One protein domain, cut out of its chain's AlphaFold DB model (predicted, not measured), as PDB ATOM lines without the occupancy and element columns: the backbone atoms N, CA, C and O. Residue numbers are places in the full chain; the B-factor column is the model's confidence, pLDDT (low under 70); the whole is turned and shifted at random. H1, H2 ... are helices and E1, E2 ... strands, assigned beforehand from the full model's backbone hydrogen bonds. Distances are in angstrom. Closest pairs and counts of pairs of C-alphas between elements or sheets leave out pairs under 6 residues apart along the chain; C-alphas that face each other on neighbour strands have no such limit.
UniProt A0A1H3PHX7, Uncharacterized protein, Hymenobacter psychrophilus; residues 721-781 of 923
ATOM      1  N   TYR A 721     -35.843  23.526 -41.945       70.06
ATOM      2  CA  TYR A 721     -34.667  23.910 -41.184       70.06
ATOM      3  C   TYR A 721     -34.853  25.268 -40.537       70.06
ATOM      4  O   TYR A 721     -35.269  26.216 -41.198       70.06
ATOM      5  N   TYR A 722     -34.491  25.346 -39.258       72.06
ATOM      6  CA  TYR A 722     -34.519  26.571 -38.478       72.06
ATOM      7  C   TYR A 722     -33.092  27.049 -38.194       72.06
ATOM      8  O   TYR A 722     -32.294  26.330 -37.581       72.06
ATOM      9  N   LEU A 723     -32.758  28.247 -38.674       68.69
ATOM     10  CA  LEU A 723     -31.434  28.854 -38.536       68.69
ATOM     11  C   LEU A 723     -31.429  29.868 -37.391       68.69
ATOM     12  O   LEU A 723     -32.263  30.766 -37.346       68.69
ATOM     13  N   THR A 724     -30.454  29.760 -36.489       68.62
ATOM     14  CA  THR A 724     -30.248  30.695 -35.366       68.62
ATOM     15  C   THR A 724     -28.797  31.190 -35.349       68.62
ATOM     16  O   THR A 724     -27.911  30.537 -35.902       68.62
ATOM     17  N   GLY A 725     -28.528  32.337 -34.712       66.44
ATOM     18  CA  GLY A 725     -27.163  32.853 -34.509       66.44
ATOM     19  C   GLY A 725     -26.749  33.987 -35.455       66.44
ATOM     20  O   GLY A 725     -27.604  34.706 -35.962       66.44
ATOM     21  N   ALA A 726     -25.438  34.196 -35.631       55.62
ATOM     22  CA  ALA A 726     -24.876  35.233 -36.504       55.62
ATOM     23  C   ALA A 726     -24.665  34.709 -37.941       55.62
ATOM     24  O   ALA A 726     -24.276  33.558 -38.094       55.62
ATOM     25  N   GLY A 727     -24.931  35.523 -38.966       54.75
ATOM     26  CA  GLY A 727     -25.104  35.130 -40.372       54.75
ATOM     27  C   GLY A 727     -23.904  34.480 -41.075       54.75
ATOM     28  O   GLY A 727     -22.793  35.005 -41.042       54.75
ATOM     29  N   TYR A 728     -24.164  33.362 -41.769       59.47
ATOM     30  CA  TYR A 728     -23.221  32.648 -42.646       59.47
ATOM     31  C   TYR A 728     -23.929  32.009 -43.852       59.47
ATOM     32  O   TYR A 728     -25.156  31.925 -43.899       59.47
ATOM     33  N   ALA A 729     -23.144  31.555 -44.836       62.06
ATOM     34  CA  ALA A 729     -23.633  30.858 -46.021       62.06
ATOM     35  C   ALA A 729     -23.958  29.378 -45.729       62.06
ATOM     36  O   ALA A 729     -23.084  28.600 -45.354       62.06
ATOM     37  N   LEU A 730     -25.212  28.987 -45.940       68.44
ATOM     38  CA  LEU A 730     -25.704  27.617 -45.955       68.44
ATOM     39  C   LEU A 730     -25.230  26.921 -47.238       68.44
ATOM     40  O   LEU A 730     -25.549  27.362 -48.347       68.44
ATOM     41  N   THR A 731     -24.490  25.825 -47.096       74.00
ATOM     42  CA  THR A 731     -24.128  24.965 -48.227       74.00
ATOM     43  C   THR A 731     -25.271  23.997 -48.494       74.00
ATOM     44  O   THR A 731     -25.631  23.203 -47.631       74.00
ATOM     45  N   LEU A 732     -25.851  24.062 -49.690       76.50
ATOM     46  CA  LEU A 732     -26.886  23.117 -50.093       76.50
ATOM     47  C   LEU A 732     -26.269  21.799 -50.591       76.50
ATOM     48  O   LEU A 732     -25.167  21.823 -51.146       76.50
ATOM     49  N   PRO A 733     -26.986  20.668 -50.463       78.88
ATOM     50  CA  PRO A 733     -26.605  19.409 -51.103       78.88
ATOM     51  C   PRO A 733     -26.493  19.577 -52.618       78.88
ATOM     52  O   PRO A 733     -27.096  20.490 -53.179       78.88
ATOM     53  N   ASP A 734     -25.792  18.678 -53.310       81.25
ATOM     54  CA  ASP A 734     -25.726  18.729 -54.774       81.25
ATOM     55  C   ASP A 734     -27.147  18.651 -55.384       81.25
ATOM     56  O   ASP A 734     -27.831  17.637 -55.203       81.25
ATOM     57  N   PRO A 735     -27.629  19.692 -56.092       81.38
ATOM     58  CA  PRO A 735     -28.960  19.680 -56.693       81.38
ATOM     59  C   PRO A 735     -29.140  18.562 -57.723       81.38
ATOM     60  O   PRO A 735     -30.259  18.070 -57.874       81.38
ATOM     61  N   ALA A 736     -28.072  18.130 -58.407       84.75
ATOM     62  CA  ALA A 736     -28.155  17.070 -59.413       84.75
ATOM     63  C   ALA A 736     -28.542  15.717 -58.793       84.75
ATOM     64  O   ALA A 736     -29.295  14.955 -59.397       84.75
ATOM     65  N   ALA A 737     -28.095  15.453 -57.563       82.81
ATOM     66  CA  ALA A 737     -28.450  14.252 -56.808       82.81
ATOM     67  C   ALA A 737     -29.849  14.320 -56.162       82.81
ATOM     68  O   ALA A 737     -30.315  13.326 -55.614       82.81
ATOM     69  N   ASN A 738     -30.513  15.481 -56.212       78.81
ATOM     70  CA  ASN A 738     -31.694  15.785 -55.401       78.81
ATOM     71  C   ASN A 738     -32.869  16.364 -56.212       78.81
ATOM     72  O   ASN A 738     -33.766  16.976 -55.637       78.81
ATOM     73  N   ILE A 739     -32.880  16.200 -57.541       82.81
ATOM     74  CA  ILE A 739     -33.888  16.799 -58.437       82.81
ATOM     75  C   ILE A 739     -35.319  16.506 -57.956       82.81
ATOM     76  O   ILE A 739     -35.703  15.358 -57.752       82.81
ATOM     77  N   GLY A 740     -36.126  17.564 -57.830       75.25
ATOM     78  CA  GLY A 740     -37.523  17.500 -57.392       75.25
ATOM     79  C   GLY A 740     -37.724  17.674 -55.886       75.25
ATOM     80  O   GLY A 740     -38.823  18.051 -55.474       75.25
ATOM     81  N   ALA A 741     -36.673  17.493 -55.089       75.75
ATOM     82  CA  ALA A 741     -36.752  17.601 -53.644       75.75
ATOM     83  C   ALA A 741     -36.788  19.064 -53.172       75.75
ATOM     84  O   ALA A 741     -36.193  19.954 -53.798       75.75
ATOM     85  N   GLY A 742     -37.524  19.319 -52.090       76.62
ATOM     86  CA  GLY A 742     -37.723  20.638 -51.498       76.62
ATOM     87  C   GLY A 742     -36.900  20.844 -50.229       76.62
ATOM     88  O   GLY A 742     -36.672  19.909 -49.478       76.62
ATOM     89  N   ILE A 743     -36.461  22.064 -49.951       78.12
ATOM     90  CA  ILE A 743     -35.910  22.439 -48.645       78.12
ATOM     91  C   ILE A 743     -36.646  23.688 -48.181       78.12
ATOM     92  O   ILE A 743     -36.660  24.692 -48.897       78.12
ATOM     93  N   PHE A 744     -37.253  23.627 -46.998       79.50
ATOM     94  CA  PHE A 744     -37.827  24.802 -46.353       79.50
ATOM     95  C   PHE A 744     -36.814  25.364 -45.356       79.50
ATOM     96  O   PHE A 744     -36.294  24.626 -44.520       79.50
ATOM     97  N   VAL A 745     -36.506  26.651 -45.457       78.69
ATOM     98  CA  VAL A 745     -35.574  27.324 -44.547       78.69
ATOM     99  C   VAL A 745     -36.293  28.480 -43.887       78.69
ATOM    100  O   VAL A 745     -36.883  29.301 -44.580       78.69
ATOM    101  N   GLU A 746     -36.215  28.546 -42.565       79.19
ATOM    102  CA  GLU A 746     -36.713  29.639 -41.740       79.19
ATOM    103  C   GLU A 746     -35.563  30.177 -40.884       79.19
ATOM    104  O   GLU A 746     -34.835  29.417 -40.241       79.19
ATOM    105  N   VAL A 747     -35.365  31.491 -40.900       73.44
ATOM    106  CA  VAL A 747     -34.358  32.170 -40.086       73.44
ATOM    107  C   VAL A 747     -35.037  32.742 -38.852       73.44
ATOM    108  O   VAL A 747     -36.003  33.492 -38.963       73.44
ATOM    109  N   ALA A 748     -34.508  32.445 -37.671       68.25
ATOM    110  CA  ALA A 748     -35.014  32.980 -36.417       68.25
ATOM    111  C   ALA A 748     -35.042  34.514 -36.417       68.25
ATOM    112  O   ALA A 748     -34.095  35.152 -36.874       68.25
ATOM    113  N   GLU A 749     -36.079  35.122 -35.838       69.75
ATOM    114  CA  GLU A 749     -36.156  36.583 -35.657       69.75
ATOM    115  C   GLU A 749     -35.011  37.134 -34.792       69.75
ATOM    116  O   GLU A 749     -34.565  38.263 -34.982       69.75
ATOM    117  N   THR A 750     -34.492  36.321 -33.871       69.94
ATOM    118  CA  THR A 750     -33.358  36.660 -32.998       69.94
ATOM    119  C   THR A 750     -31.996  36.477 -33.667       69.94
ATOM    120  O   THR A 750     -30.967  36.787 -33.062       69.94
ATOM    121  N   ALA A 751     -31.955  35.958 -34.896       64.50
ATOM    122  CA  ALA A 751     -30.713  35.814 -35.632       64.50
ATOM    123  C   ALA A 751     -30.112  37.192 -35.963       64.50
ATOM    124  O   ALA A 751     -30.817  38.180 -36.153       64.50
ATOM    125  N   THR A 752     -28.789  37.269 -36.036       60.16
ATOM    126  CA  THR A 752     -28.061  38.506 -36.345       60.16
ATOM    127  C   THR A 752     -27.322  38.339 -37.670       60.16
ATOM    128  O   THR A 752     -26.751  37.294 -37.938       60.16
ATOM    129  N   GLY A 753     -27.315  39.342 -38.548       57.88
ATOM    130  CA  GLY A 753     -26.611  39.257 -39.838       57.88
ATOM    131  C   GLY A 753     -27.376  38.544 -40.965       57.88
ATOM    132  O   GLY A 753     -28.566  38.260 -40.861       57.88
ATOM    133  N   PHE A 754     -26.689  38.328 -42.090       59.09
ATOM    134  CA  PHE A 754     -27.268  37.800 -43.328       59.09
ATOM    135  C   PHE A 754     -26.927  36.320 -43.524       59.09
ATOM    136  O   PHE A 754     -25.768  35.928 -43.402       59.09
ATOM    137  N   PHE A 755     -27.918  35.513 -43.894       65.12
ATOM    138  CA  PHE A 755     -27.755  34.087 -44.168       65.12
ATOM    139  C   PHE A 755     -27.774  33.851 -45.671       65.12
ATOM    140  O   PHE A 755     -28.825  33.890 -46.301       65.12
ATOM    141  N   GLY A 756     -26.609  33.635 -46.275       66.38
ATOM    142  CA  GLY A 756     -26.552  33.185 -47.666       66.38
ATOM    143  C   GLY A 756     -27.048  31.743 -47.770       66.38
ATOM    144  O   GLY A 756     -26.831  30.961 -46.857       66.38
ATOM    145  N   ILE A 757     -27.672  31.352 -48.874       69.88
ATOM    146  CA  ILE A 757     -27.860  29.946 -49.239       69.88
ATOM    147  C   ILE A 757     -27.157  29.731 -50.576       69.88
ATOM    148  O   ILE A 757     -27.712  30.023 -51.640       69.88
ATOM    149  N   GLY A 758     -25.906  29.271 -50.516       72.75
ATOM    150  CA  GLY A 758     -25.003  29.236 -51.668       72.75
ATOM    151  C   GLY A 758     -25.015  30.555 -52.454       72.75
ATOM    152  O   GLY A 758     -24.931  31.636 -51.875       72.75
ATOM    153  N   SER A 759     -25.166  30.462 -53.777       67.62
ATOM    154  CA  SER A 759     -25.383  31.598 -54.690       67.62
ATOM    155  C   SER A 759     -26.864  31.879 -54.993       67.62
ATOM    156  O   SER A 759     -27.166  32.700 -55.855       67.62
ATOM    157  N   VAL A 760     -27.795  31.178 -54.336       68.56
ATOM    158  CA  VAL A 760     -29.220  31.181 -54.704       68.56
ATOM    159  C   VAL A 760     -29.955  32.375 -54.104       68.56
ATOM    160  O   VAL A 760     -30.733  33.026 -54.797       68.56
ATOM    161  N   ALA A 761     -29.746  32.649 -52.815       68.62
ATOM    162  CA  ALA A 761     -30.452  33.707 -52.099       68.62
ATOM    163  C   ALA A 761     -29.716  34.122 -50.819       68.62
ATOM    164  O   ALA A 761     -28.861  33.398 -50.317       68.62
ATOM    165  N   THR A 762     -30.050  35.297 -50.288       72.50
ATOM    166  CA  THR A 762     -29.596  35.777 -48.975       72.50
ATOM    167  C   THR A 762     -30.811  36.150 -48.135       72.50
ATOM    168  O   THR A 762     -31.694  36.855 -48.631       72.50
ATOM    169  N   PHE A 763     -30.836  35.686 -46.888       68.56
ATOM    170  CA  PHE A 763     -31.947  35.815 -45.953       68.56
ATOM    171  C   PHE A 763     -31.587  36.682 -44.754       68.56
ATOM    172  O   PHE A 763     -30.426  36.741 -44.336       68.56
ATOM    173  N   ARG A 764     -32.594  37.352 -44.198       68.56
ATOM    174  CA  ARG A 764     -32.520  38.061 -42.912       68.56
ATOM    175  C   ARG A 764     -33.240  37.287 -41.818       68.56
ATOM    176  O   ARG A 764     -33.955  36.331 -42.094       68.56
ATOM    177  N   ASN A 765     -33.041  37.723 -40.582       64.50
ATOM    178  CA  ASN A 765     -33.800  37.254 -39.434       64.50
ATOM    179  C   ASN A 765     -35.317  37.367 -39.672       64.50
ATOM    180  O   ASN A 765     -35.796  38.373 -40.189       64.50
ATOM    181  N   GLY A 766     -36.057  36.314 -39.329       64.06
ATOM    182  CA  GLY A 766     -37.504  36.207 -39.546       64.06
ATOM    183  C   GLY A 766     -37.927  35.821 -40.969       64.06
ATOM    184  O   GLY A 766     -39.117  35.636 -41.214       64.06
ATOM    185  N   GLU A 767     -37.002  35.687 -41.928       70.94
ATOM    186  CA  GLU A 767     -37.362  35.278 -43.290       70.94
ATOM    187  C   GLU A 767     -37.515  33.760 -43.418       70.94
ATOM    188  O   GLU A 767     -36.744  32.988 -42.849       70.94
ATOM    189  N   SER A 768     -38.467  33.333 -44.251       74.44
ATOM    190  CA  SER A 768     -38.613  31.936 -44.653       74.44
ATOM    191  C   SER A 768     -38.679  31.770 -46.168       74.44
ATOM    192  O   SER A 768     -38.993  32.703 -46.915       74.44
ATOM    193  N   VAL A 769     -38.328  30.575 -46.643       78.94
ATOM    194  CA  VAL A 769     -38.269  30.265 -48.067       78.94
ATOM    195  C   VAL A 769     -38.451  28.784 -48.345       78.94
ATOM    196  O   VAL A 769     -38.032  27.934 -47.565       78.94
ATOM    197  N   LEU A 770     -39.005  28.480 -49.519       79.25
ATOM    198  CA  LEU A 770     -38.982  27.147 -50.097       79.25
ATOM    199  C   LEU A 770     -38.038  27.115 -51.304       79.25
ATOM    200  O   LEU A 770     -38.187  27.874 -52.265       79.25
ATOM    201  N   LEU A 771     -37.070  26.210 -51.259       82.00
ATOM    202  CA  LEU A 771     -36.158  25.908 -52.356       82.00
ATOM    203  C   LEU A 771     -36.515  24.551 -52.953       82.00
ATOM    204  O   LEU A 771     -36.911  23.646 -52.225       82.00
ATOM    205  N   ARG A 772     -36.338  24.379 -54.263       84.62
ATOM    206  CA  ARG A 772     -36.440  23.078 -54.936       84.62
ATOM    207  C   ARG A 772     -35.242  22.850 -55.839       84.62
ATOM    208  O   ARG A 772     -34.818  23.752 -56.564       84.62
ATOM    209  N   ALA A 773     -34.715  21.637 -55.820       82.94
ATOM    210  CA  ALA A 773     -33.658  21.235 -56.731       82.94
ATOM    211  C   ALA A 773     -34.224  21.021 -58.142       82.94
ATOM    212  O   ALA A 773     -35.191  20.284 -58.350       82.94
ATOM    213  N   THR A 774     -33.607  21.674 -59.121       84.44
ATOM    214  CA  THR A 774     -33.919  21.549 -60.549       84.44
ATOM    215  C   THR A 774     -32.676  21.074 -61.304       84.44
ATOM    216  O   THR A 774     -31.570  21.185 -60.771       84.44
ATOM    217  N   PRO A 775     -32.805  20.626 -62.568       86.62
ATOM    218  CA  PRO A 775     -31.637  20.310 -63.393       86.62
ATOM    219  C   PRO A 775     -30.643  21.478 -63.529       86.62
ATOM    220  O   PRO A 775     -29.456  21.258 -63.721       86.62
ATOM    221  N   GLY A 776     -31.115  22.727 -63.403       84.50
ATOM    222  CA  GLY A 776     -30.283  23.932 -63.440       84.50
ATOM    223  C   GLY A 776     -29.769  24.397 -62.074       84.50
ATOM    224  O   GLY A 776     -29.382  25.558 -61.955       84.50
ATOM    225  N   GLY A 777     -29.829  23.550 -61.043       86.75
ATOM    226  CA  GLY A 777     -29.448  23.879 -59.670       86.75
ATOM    227  C   GLY A 777     -30.638  24.092 -58.729       86.75
ATOM    228  O   GLY A 777     -31.798  23.909 -59.104       86.75
ATOM    229  N   TRP A 778     -30.359  24.491 -57.488       83.81
ATOM    230  CA  TRP A 778     -31.398  24.889 -56.533       83.81
ATOM    231  C   TRP A 778     -32.068  26.194 -56.970       83.81
ATOM    232  O   TRP A 778     -31.397  27.166 -57.323       83.81
ATOM    233  N   ARG A 779     -33.403  26.214 -56.953       84.50
ATOM    234  CA  ARG A 779     -34.230  27.369 -57.321       84.50
ATOM    235  C   ARG A 779     -35.219  27.690 -56.211       84.50
ATOM    236  O   ARG A 779     -35.723  26.793 -55.545       84.50
ATOM    237  N   LEU A 780     -35.520  28.972 -56.055       83.06
ATOM    238  CA  LEU A 780     -36.657  29.444 -55.270       83.06
ATOM    239  C   LEU A 780     -37.950  28.920 -55.899       83.06
ATOM    240  O   LEU A 780     -38.130  29.045 -57.112       83.06
ATOM    241  N   VAL A 781     -38.828  28.322 -55.096       70.44
ATOM    242  CA  VAL A 781     -40.133  27.843 -55.565       70.44
ATOM    243  C   VAL A 781     -41.237  28.500 -54.768       70.44
ATOM    244  O   VAL A 781     -41.298  28.400 -53.548       70.44
TER     245      VAL A 781
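This is residues 721 to 781 of the 923 residues of an uncharacterized protein of Hymenobacter psychrophilus (UniProt A0A1H3PHX7). A small rod is built on a strongly twisted four-stranded sheet, in which the long antiparallel strands E2 and E5 run side by side along the rod, with E1 beside one end of E2 and E6 beside the other end of E5. The small hairpin E3-E4 and the long link from E1 to H1 lie across from this wall, and the short H1 is at the end near E6. The 61 printed residues, under half of them in named elements, hold E1, H1, E2, E3, E4, E5 and E6 in chain order; the sheet, E1 E2 E5 E6, is mixed and the class mostly strand. The whole is compact, with a radius of gyration of the C-alphas of 11.4 A and spans of 34 by 15 by 13 A.

E5, residues 768 to 774, is 19.6 A long and E2, residues 742 to 747, 16.6 A. E1 is residues 721 to 723, from C-alpha 721 at (-34.667, 23.910, -41.184). E6, residues 777 to 780, is 10.1 A long and ends at C-alpha 780 (-36.657, 29.444, -55.270). E3 is residues 755 to 757, E4 761 to 763, and H1 735 to 738.

E2 and E5 are antiparallel, with N 743 and O 771 2.8 A apart, within hydrogen-bond range. E1 is parallel to E2, N 723 to O 746 2.9 A; E1, H1 and E2 form a strand-helix-strand unit, parallel neighbour strands joined through a helix, with a right-handed crossover. The hairpin E5-E6 has N 772 and O 779 at 2.8 A, the hairpin E3-E4 N 757 and O 761 at 2.8 A. E3 is apart from E5. H1 is on the sheet but over none of its strands; its closest C-alphas to E5 are Pro 735 and Ala 773, 4.9 A. H1 is too short for an O i to N i+4 pair; its 1 O i to N i+3 pair is within range.

The C-alphas farthest apart, Thr 750 and Pro 775, are 34.6 A apart. The printed part has no cut, and the link from E1 to H1, 11 residues, is long. The mean pLDDT of the printed part is 73.2; 25 residues are under 70, among them 723 to 730 and 748 to 757.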